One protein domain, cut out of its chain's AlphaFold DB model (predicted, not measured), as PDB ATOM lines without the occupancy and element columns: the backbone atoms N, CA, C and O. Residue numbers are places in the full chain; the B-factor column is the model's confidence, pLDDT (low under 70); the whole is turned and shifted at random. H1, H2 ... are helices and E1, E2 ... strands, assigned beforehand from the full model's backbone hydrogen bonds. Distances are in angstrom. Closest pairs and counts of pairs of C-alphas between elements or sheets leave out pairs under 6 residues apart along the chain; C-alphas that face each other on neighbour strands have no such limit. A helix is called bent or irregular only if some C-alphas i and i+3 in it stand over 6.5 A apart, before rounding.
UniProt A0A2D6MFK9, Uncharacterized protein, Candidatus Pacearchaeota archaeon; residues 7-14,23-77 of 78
ATOM      1  N   ASP A   7      81.099  89.703  84.948       92.06
ATOM      2  CA  ASP A   7      79.853  89.742  85.680       92.06
ATOM      3  C   ASP A   7      80.142  90.093  87.143       92.06
ATOM      4  O   ASP A   7      81.293  90.233  87.581       92.06
ATOM      5  N   LYS A   8      79.080  90.288  87.926       94.06
ATOM      6  CA  LYS A   8      79.198  90.643  89.340       94.06
ATOM      7  C   LYS A   8      78.395  89.701  90.216       94.06
ATOM      8  O   LYS A   8      77.189  89.556  90.031       94.06
ATOM      9  N   LEU A   9      79.057  89.156  91.233       94.69
ATOM     10  CA  LEU A   9      78.401  88.538  92.378       94.69
ATOM     11  C   LEU A   9      78.456  89.515  93.550       94.69
ATOM     12  O   LEU A   9      79.538  89.898  93.995       94.69
ATOM     13  N   ILE A  10      77.283  89.919  94.032       94.62
ATOM     14  CA  ILE A  10      77.135  90.960  95.046       94.62
ATOM     15  C   ILE A  10      76.423  90.368  96.258       94.62
ATOM     16  O   ILE A  10      75.290  89.898  96.158       94.62
ATOM     17  N   TYR A  11      77.077  90.432  97.414       92.31
ATOM     18  CA  TYR A  11      76.418  90.268  98.703       92.31
ATOM     19  C   TYR A  11      76.073  91.638  99.274       92.31
ATOM     20  O   TYR A  11      76.926  92.520  99.293       92.31
ATOM     21  N   GLN A  12      74.858  91.803  99.798       92.56
ATOM     22  CA  GLN A  12      74.453  92.994 100.542       92.56
ATOM     23  C   GLN A  12      73.695  92.601 101.812       92.56
ATOM     24  O   GLN A  12      72.716  91.856 101.765       92.56
ATOM     25  N   ARG A  13      74.132  93.131 102.957       85.62
ATOM     26  CA  ARG A  13      73.475  92.967 104.258       85.62
ATOM     27  C   ARG A  13      72.736  94.244 104.636       85.62
ATOM     28  O   ARG A  13      73.335  95.308 104.785       85.62
ATOM     29  N   GLY A  14      71.428  94.115 104.846       85.50
ATOM     30  CA  GLY A  14      70.604  95.180 105.412       85.50
ATOM     31  C   GLY A  14      70.867  95.419 106.905       85.50
ATOM     32  O   GLY A  14      71.490  94.611 107.592       85.50
ATOM     33  N   ILE A  23      79.954  92.937  99.720       93.19
ATOM     34  CA  ILE A  23      81.129  92.343  99.090       93.19
ATOM     35  C   ILE A  23      80.788  92.161  97.618       93.19
ATOM     36  O   ILE A  23      79.802  91.500  97.285       93.19
ATOM     37  N   ASP A  24      81.635  92.728  96.764       95.31
ATOM     38  CA  ASP A  24      81.452  92.728  95.321       95.31
ATOM     39  C   ASP A  24      82.603  91.956  94.677       95.31
ATOM     40  O   ASP A  24      83.756  92.395  94.692       95.31
ATOM     41  N   PHE A  25      82.291  90.812  94.076       95.44
ATOM     42  CA  PHE A  25      83.233  90.072  93.244       95.44
ATOM     43  C   PHE A  25      82.958  90.352  91.775       95.44
ATOM     44  O   PHE A  25      81.836  90.174  91.303       95.44
ATOM     45  N   LYS A  26      84.001  90.754  91.046       94.62
ATOM     46  CA  LYS A  26      84.017  90.709  89.581       94.62
ATOM     47  C   LYS A  26      84.408  89.297  89.169       94.62
ATOM     48  O   LYS A  26      85.458  88.822  89.604       94.62
ATOM     49  N   ILE A  27      83.562  88.628  88.397       93.31
ATOM     50  CA  ILE A  27      83.720  87.209  88.058       93.31
ATOM     51  C   ILE A  27      83.752  87.027  86.537       93.31
ATOM     52  O   ILE A  27      83.100  87.806  85.844       93.31
ATOM     53  N   PRO A  28      84.525  86.067  86.000       91.75
ATOM     54  CA  PRO A  28      84.578  85.817  84.559       91.75
ATOM     55  C   PRO A  28      83.210  85.410  84.004       91.75
ATOM     56  O   PRO A  28      82.464  84.707  84.678       91.75
ATOM     57  N   ASN A  29      82.896  85.802  82.772       89.56
ATOM     58  CA  ASN A  29      81.607  85.473  82.147       89.56
ATOM     59  C   ASN A  29      81.551  84.038  81.597       89.56
ATOM     60  O   ASN A  29      80.472  83.498  81.374       89.56
ATOM     61  N   ASP A  30      82.705  83.422  81.355       91.25
ATOM     62  CA  ASP A  30      82.878  82.117  80.710       91.25
ATOM     63  C   ASP A  30      83.257  81.005  81.703       91.25
ATOM     64  O   ASP A  30      83.948  80.044  81.374       91.25
ATOM     65  N   MET A  31      82.788  81.136  82.938       91.31
ATOM     66  CA  MET A  31      83.118  80.226  84.026       91.31
ATOM     67  C   MET A  31      82.258  78.957  84.047       91.31
ATOM     68  O   MET A  31      81.052  78.962  83.796       91.31
ATOM     69  N   THR A  32      82.883  77.848  84.426       93.62
ATOM     70  CA  THR A  32      82.209  76.572  84.680       93.62
ATOM     71  C   THR A  32      81.430  76.594  85.998       93.62
ATOM     72  O   THR A  32      81.704  77.385  86.906       93.62
ATOM     73  N   CYS A  33      80.491  75.656  86.164       92.38
ATOM     74  CA  CYS A  33      79.761  75.491  87.426       92.38
ATOM     75  C   CYS A  33      80.692  75.247  88.627       92.38
ATOM     76  O   CYS A  33      80.391  75.686  89.736       92.38
ATOM     77  N   GLU A  34      81.824  74.569  88.417       90.56
ATOM     78  CA  GLU A  34      82.792  74.303  89.484       90.56
ATOM     79  C   GLU A  34      83.536  75.580  89.900       90.56
ATOM     80  O   GLU A  34      83.679  75.857  91.090       90.56
ATOM     81  N   GLU A  35      83.941  76.417  88.946       90.31
ATOM     82  CA  GLU A  35      84.552  77.721  89.241       90.31
ATOM     83  C   GLU A  35      83.561  78.661  89.937       90.31
ATOM     84  O   GLU A  35      83.934  79.370  90.877       90.31
ATOM     85  N   PHE A  36      82.281  78.609  89.551       92.88
ATOM     86  CA  PHE A  36      81.222  79.354  90.233       92.88
ATOM     87  C   PHE A  36      81.033  78.898  91.673       92.88
ATOM     88  O   PHE A  36      80.999  79.720  92.590       92.88
ATOM     89  N   ARG A  37      81.007  77.584  91.900       92.50
ATOM     90  CA  ARG A  37      80.971  77.004  93.245       92.50
ATOM     91  C   ARG A  37      82.156  77.475  94.093       92.50
ATOM     92  O   ARG A  37      81.946  77.882  95.235       92.50
ATOM     93  N   VAL A  38      83.375  77.485  93.548       91.50
ATOM     94  CA  VAL A  38      84.573  78.000  94.245       91.50
ATOM     95  C   VAL A  38      84.424  79.480  94.612       91.50
ATOM     96  O   VAL A  38      84.800  79.885  95.713       91.50
ATOM     97  N   ILE A  39      83.844  80.297  93.736       93.50
ATOM     98  CA  ILE A  39      83.565  81.710  94.024       93.50
ATOM     99  C   ILE A  39      82.537  81.865  95.154       93.50
ATOM    100  O   ILE A  39      82.750  82.671  96.061       93.50
ATOM    101  N   CYS A  40      81.472  81.059  95.167       93.62
ATOM    102  CA  CYS A  40      80.489  81.048  96.256       93.62
ATOM    103  C   CYS A  40      81.122  80.674  97.608       93.62
ATOM    104  O   CYS A  40      80.841  81.310  98.623       93.62
ATOM    105  N   ILE A  41      82.028  79.694  97.619       93.75
ATOM    106  CA  ILE A  41      82.807  79.315  98.806       93.75
ATOM    107  C   ILE A  41      83.653  80.496  99.298       93.75
ATOM    108  O   ILE A  41      83.638  80.818 100.486       93.75
ATOM    109  N   ARG A  42      84.375  81.170  98.392       92.62
ATOM    110  CA  ARG A  42      85.191  82.348  98.732       92.62
ATOM    111  C   ARG A  42      84.342  83.475  99.309       92.62
ATOM    112  O   ARG A  42      84.775  84.121 100.257       92.62
ATOM    113  N   MET A  43      83.134  83.678  98.782       94.44
ATOM    114  CA  MET A  43      82.188  84.659  99.314       94.44
ATOM    115  C   MET A  43      81.785  84.297 100.746       94.44
ATOM    116  O   MET A  43      81.864  85.144 101.628       94.44
ATOM    117  N   ALA A  44      81.425  83.038 101.015       93.25
ATOM    118  CA  ALA A  44      81.087  82.599 102.369       93.25
ATOM    119  C   ALA A  44      82.247  82.835 103.357       93.25
ATOM    120  O   ALA A  44      82.052  83.402 104.432       93.25
ATOM    121  N   LEU A  45      83.475  82.482 102.978       92.44
ATOM    122  CA  LEU A  45      84.647  82.743 103.818       92.44
ATOM    123  C   LEU A  45      84.876  84.250 104.035       92.44
ATOM    124  O   LEU A  45      85.132  84.667 105.160       92.44
ATOM    125  N   ALA A  46      84.713  85.077 102.997       91.88
ATOM    126  CA  ALA A  46      84.842  86.534 103.097       91.88
ATOM    127  C   ALA A  46      83.759  87.178 103.985       91.88
ATOM    128  O   ALA A  46      84.002  88.201 104.618       91.88
ATOM    129  N   LEU A  47      82.580  86.557 104.076       90.75
ATOM    130  CA  LEU A  47      81.513  86.936 105.007       90.75
ATOM    131  C   LEU A  47      81.769  86.483 106.452       90.75
ATOM    132  O   LEU A  47      80.979  86.812 107.338       90.75
ATOM    133  N   GLY A  48      82.849  85.736 106.695       89.38
ATOM    134  CA  GLY A  48      83.252  85.267 108.018       89.38
ATOM    135  C   GLY A  48      82.624  83.937 108.437       89.38
ATOM    136  O   GLY A  48      82.678  83.595 109.618       89.38
ATOM    137  N   TYR A  49      82.026  83.170 107.516       91.69
ATOM    138  CA  TYR A  49      81.599  81.808 107.843       91.69
ATOM    139  C   TYR A  49      82.816  80.944 108.185       91.69
ATOM    140  O   TYR A  49      83.832  80.966 107.492       91.69
ATOM    141  N   HIS A  50      82.702  80.169 109.263       93.88
ATOM    142  CA  HIS A  50      83.797  79.339 109.748       93.88
ATOM    143  C   HIS A  50      84.136  78.219 108.752       93.88
ATOM    144  O   HIS A  50      83.236  77.590 108.189       93.88
ATOM    145  N   GLU A  51      85.429  77.927 108.579       90.19
ATOM    146  CA  GLU A  51      85.937  76.953 107.598       90.19
ATOM    147  C   GLU A  51      85.248  75.586 107.718       90.19
ATOM    148  O   GLU A  51      84.839  75.015 106.710       90.19
ATOM    149  N   ASN A  52      85.060  75.092 108.948       92.56
ATOM    150  CA  ASN A  52      84.379  73.815 109.197       92.56
ATOM    151  C   ASN A  52      82.964  73.794 108.601       92.56
ATOM    152  O   ASN A  52      82.640  72.886 107.847       92.56
ATOM    153  N   THR A  53      82.154  74.831 108.835       94.75
ATOM    154  CA  THR A  53      80.783  74.915 108.303       94.75
ATOM    155  C   THR A  53      80.765  74.971 106.777       94.75
ATOM    156  O   THR A  53      79.911  74.355 106.134       94.75
ATOM    157  N   VAL A  54      81.724  75.687 106.180       94.56
ATOM    158  CA  VAL A  54      81.876  75.744 104.721       94.56
ATOM    159  C   VAL A  54      82.248  74.363 104.174       94.56
ATOM    160  O   VAL A  54      81.638  73.912 103.209       94.56
ATOM    161  N   ARG A  55      83.185  73.648 104.806       90.81
ATOM    162  CA  ARG A  55      83.586  72.294 104.396       90.81
ATOM    163  C   ARG A  55      82.469  71.266 104.582       90.81
ATOM    164  O   ARG A  55      82.315  70.405 103.725       90.81
ATOM    165  N   ASP A  56      81.668  71.369 105.635       94.12
ATOM    166  CA  ASP A  56      80.530  70.468 105.859       94.12
ATOM    167  C   ASP A  56      79.445  70.654 104.788       94.12
ATOM    168  O   ASP A  56      78.821  69.693 104.346       94.12
ATOM    169  N   THR A  57      79.253  71.894 104.326       94.81
ATOM    170  CA  THR A  57      78.230  72.233 103.325       94.81
ATOM    171  C   THR A  57      78.695  71.940 101.901       94.81
ATOM    172  O   THR A  57      77.952  71.389 101.093       94.81
ATOM    173  N   PHE A  58      79.926  72.329 101.569       90.12
ATOM    174  CA  PHE A  58      80.458  72.238 100.212       90.12
ATOM    175  C   PHE A  58      81.357  71.018 100.003       90.12
ATOM    176  O   PHE A  58      81.780  70.783  98.877       90.12
ATOM    177  N   GLY A  59      81.646  70.225 101.031       88.44
ATOM    178  CA  GLY A  59      82.560  69.091 100.960       88.44
ATOM    179  C   GLY A  59      84.033  69.503 100.883       88.44
ATOM    180  O   GLY A  59      84.420  70.640 101.165       88.44
ATOM    181  N   ASN A  60      84.886  68.552 100.493       80.94
ATOM    182  CA  ASN A  60      86.306  68.827 100.306       80.94
ATOM    183  C   ASN A  60      86.519  69.692  99.056       80.94
ATOM    184  O   ASN A  60      86.064  69.343  97.966       80.94
ATOM    185  N   ILE A  61      87.234  70.800  99.219       74.75
ATOM    186  CA  ILE A  61      87.553  71.734  98.141       74.75
ATOM    187  C   ILE A  61      89.035  71.525  97.819       74.75
ATOM    188  O   ILE A  61      89.887  71.934  98.612       74.75
ATOM    189  N   PRO A  62      89.369  70.822  96.723       71.25
ATOM    190  CA  PRO A  62      90.751  70.518  96.396       71.25
ATOM    191  C   PRO A  62      91.487  71.797  95.993       71.25
ATOM    192  O   PRO A  62      91.350  72.299  94.879       71.25
ATOM    193  N   ASP A  63      92.302  72.308  96.907       71.69
ATOM    194  CA  ASP A  63      93.207  73.410  96.628       71.69
ATOM    195  C   ASP A  63      94.514  72.873  96.029       71.69
ATOM    196  O   ASP A  63      95.411  72.402  96.733       71.69
ATOM    197  N   LYS A  64      94.615  72.946  94.698       74.38
ATOM    198  CA  LYS A  64      95.812  72.536  93.946       74.38
ATOM    199  C   LYS A  64      97.033  73.416  94.246       74.38
ATOM    200  O   LYS A  64      98.153  72.992  93.975       74.38
ATOM    201  N   ASN A  65      96.830  74.612  94.801       74.25
ATOM    202  CA  ASN A  65      97.885  75.580  95.090       74.25
ATOM    203  C   ASN A  65      98.250  75.648  96.576       74.25
ATOM    204  O   ASN A  65      99.190  76.359  96.920       74.25
ATOM    205  N   LYS A  66      97.606  74.858  97.443       75.94
ATOM    206  CA  LYS A  66      97.791  74.877  98.903       75.94
ATOM    207  C   LYS A  66      99.252  74.961  99.356       75.94
ATOM    208  O   LYS A  66      99.603  75.767 100.215       75.94
ATOM    209  N   GLU A  67     100.127  74.142  98.772       76.50
ATOM    210  CA  GLU A  67     101.554  74.112  99.126       76.50
ATOM    211  C   GLU A  67     102.330  75.345  98.640       76.50
ATOM    212  O   GLU A  67     103.305  75.759  99.271       76.50
ATOM    213  N   LYS A  68     101.906  75.949  97.527       74.69
ATOM    214  CA  LYS A  68     102.464  77.204  97.013       74.69
ATOM    215  C   LYS A  68     102.011  78.381  97.880       74.69
ATOM    216  O   LYS A  68     102.848  79.177  98.300       74.69
ATOM    217  N   ASP A  69     100.729  78.432  98.217       74.12
ATOM    218  CA  ASP A  69     100.119  79.526  98.977       74.12
ATOM    219  C   ASP A  69     100.623  79.542 100.431       74.12
ATOM    220  O   ASP A  69     100.948  80.595 100.983       74.12
ATOM    221  N   LYS A  70     100.850  78.364 101.028       75.38
ATOM    222  CA  LYS A  70     101.483  78.230 102.352       75.38
ATOM    223  C   LYS A  70     102.877  78.866 102.419       75.38
ATOM    224  O   LYS A  70     103.272  79.364 103.472       75.38
ATOM    225  N   LYS A  71     103.634  78.853 101.316       72.50
ATOM    226  CA  LYS A  71     104.950  79.512 101.240       72.50
ATOM    227  C   LYS A  71     104.821  81.031 101.123       72.50
ATOM    228  O   LYS A  71     105.673  81.733 101.652       72.50
ATOM    229  N   GLN A  72     103.761  81.532 100.488       71.19
ATOM    230  CA  GLN A  72     103.507  82.970 100.372       71.19
ATOM    231  C   GLN A  72     103.110  83.605 101.707       71.19
ATOM    232  O   GLN A  72     103.570  84.697 102.010       71.19
ATOM    233  N   LEU A  73     102.327  82.909 102.537       71.75
ATOM    234  CA  LEU A  73     101.962  83.416 103.867       71.75
ATOM    235  C   LEU A  73     103.170  83.588 104.791       71.75
ATOM    236  O   LEU A  73     103.180  84.503 105.605       71.75
ATOM    237  N   ARG A  74     104.198  82.741 104.652       70.38
ATOM    238  CA  ARG A  74     105.449  82.889 105.411       70.38
ATOM    239  C   ARG A  74     106.162  84.198 105.071       70.38
ATOM    240  O   ARG A  74     106.534  84.920 105.977       70.38
ATOM    241  N   LEU A  75     106.217  84.560 103.787       71.44
ATOM    242  CA  LEU A  75     106.829  85.814 103.322       71.44
ATOM    243  C   LEU A  75     106.127  87.088 103.825       71.44
ATOM    244  O   LEU A  75     106.713  88.158 103.739       71.44
ATOM    245  N   LEU A  76     104.869  87.002 104.272       71.81
ATOM    246  CA  LEU A  76     104.114  88.142 104.811       71.81
ATOM    247  C   LEU A  76     104.282  88.315 106.328       71.81
ATOM    248  O   LEU A  76     103.854  89.335 106.865       71.81
ATOM    249  N   LEU A  77     104.813  87.300 107.013       76.50
ATOM    250  CA  LEU A  77     104.930  87.241 108.473       76.50
ATOM    251  C   LEU A  77     106.391  87.243 108.959       76.50
ATOM    252  O   LEU A  77     106.605  87.284 110.171       76.50
TER     253      LEU A  77
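Overview. This is residues 7 to 14 and 23 to 77 of the 78 residues of an uncharacterized protein of Candidatus Pacearchaeota archaeon (UniProt A0A2D6MFK9). Picture a two-stranded ribbon, E1 and E2, with the helix H1 running over one of its faces nearer to E2 than to E1, and the shorter helix H2 folding back beside the end of H1 as a helical hairpin. From this thin body an arm, residues 63 to 77 with the helix H3 in it, sticks out free. The printed part has 63 residues with two named strands and three named helices, in the order E1, E2, H1, H2, H3; the sheet has the order E1 - E2 and is antiparallel, and the class is mixed, helices and strands. The whole is loose, with a radius of gyration of the C-alphas of 13.6 A, and the C-alphas span 35 by 29 by 25 A. Without the arm the body has 48 residues and spans 30 by 29 by 11 A.

Along the chain. Find C-alpha 7 at (79.853, 89.742, 85.680), where the printed part begins; from there the strand E1, residues 7 to 12, runs 16.1 A to C-alpha 12. After Gly 14 the numbering jumps to Ile 23, where the strand E2, residues 23 to 28, begins and runs 16.3 A to Pro 28. With four residues between it and E2, the helix H1, residues 33 to 46, begins at C-alpha 33 at (79.761, 75.491, 87.426) and is 19.8 A long from first to last C-alpha. The helix H2 follows with residues 51 to 58, and its first and last C-alphas are 10.3 A apart. The helix H3, residues 66 to 75, runs 14.9 A and ends with C-alpha 75 at (106.829, 85.814, 103.322). None of the three helices is bent.

Arrangement. Start with E1 and E2, antiparallel neighbours whose directions stand at 163 degrees. C-alphas 10 and 24 face each other across them at 4.7 A; look there too for N 9 and O 25, 3.0 A apart, and N 25 and O 9, 2.9 A apart, both pairs within hydrogen-bond range. Next compare E2 with H1: they have 2 pairs of C-alphas within 8 A, and their closest, those of Ile 23 and Met 43, are 7.8 A apart. E1 and H1 are near each other, with 7 pairs of C-alphas within 10 A. H1 and H2 touch, H1 with its residues 41 to 45 alone; their closest C-alphas are those of Ile 41 and Val 54, 7.0 A apart. The two run opposite ways at a shallow tilt of 28 degrees and form a helical hairpin. H2 is apart from both strands, and H3 is apart from E1, E2, H1 and H2. In H1 and H2 every O i to N i+4 pair is within hydrogen-bond range; in H3 3 of 6 are, beside 4 of 7 O i to N i+3 pairs.

Size, cuts and confidence. The two C-alphas farthest apart are those of Gly 14 and Lys 71, at 38.0 A. Residues 15 to 22 are not printed, and across this cut, which lies in the link from E1 to E2, C-alphas 14 and 23 are 12.6 A apart. Of the links that are printed whole, E2 to H1 and H1 to H2 are tight, H2 to H3 is short with 7 residues, and none is long. Residues 63 to 77 stand free, of which 66 to 75 belong to H3. The mean pLDDT of the printed part is 87.0, that of H3 is 73, and no printed residue is under 70.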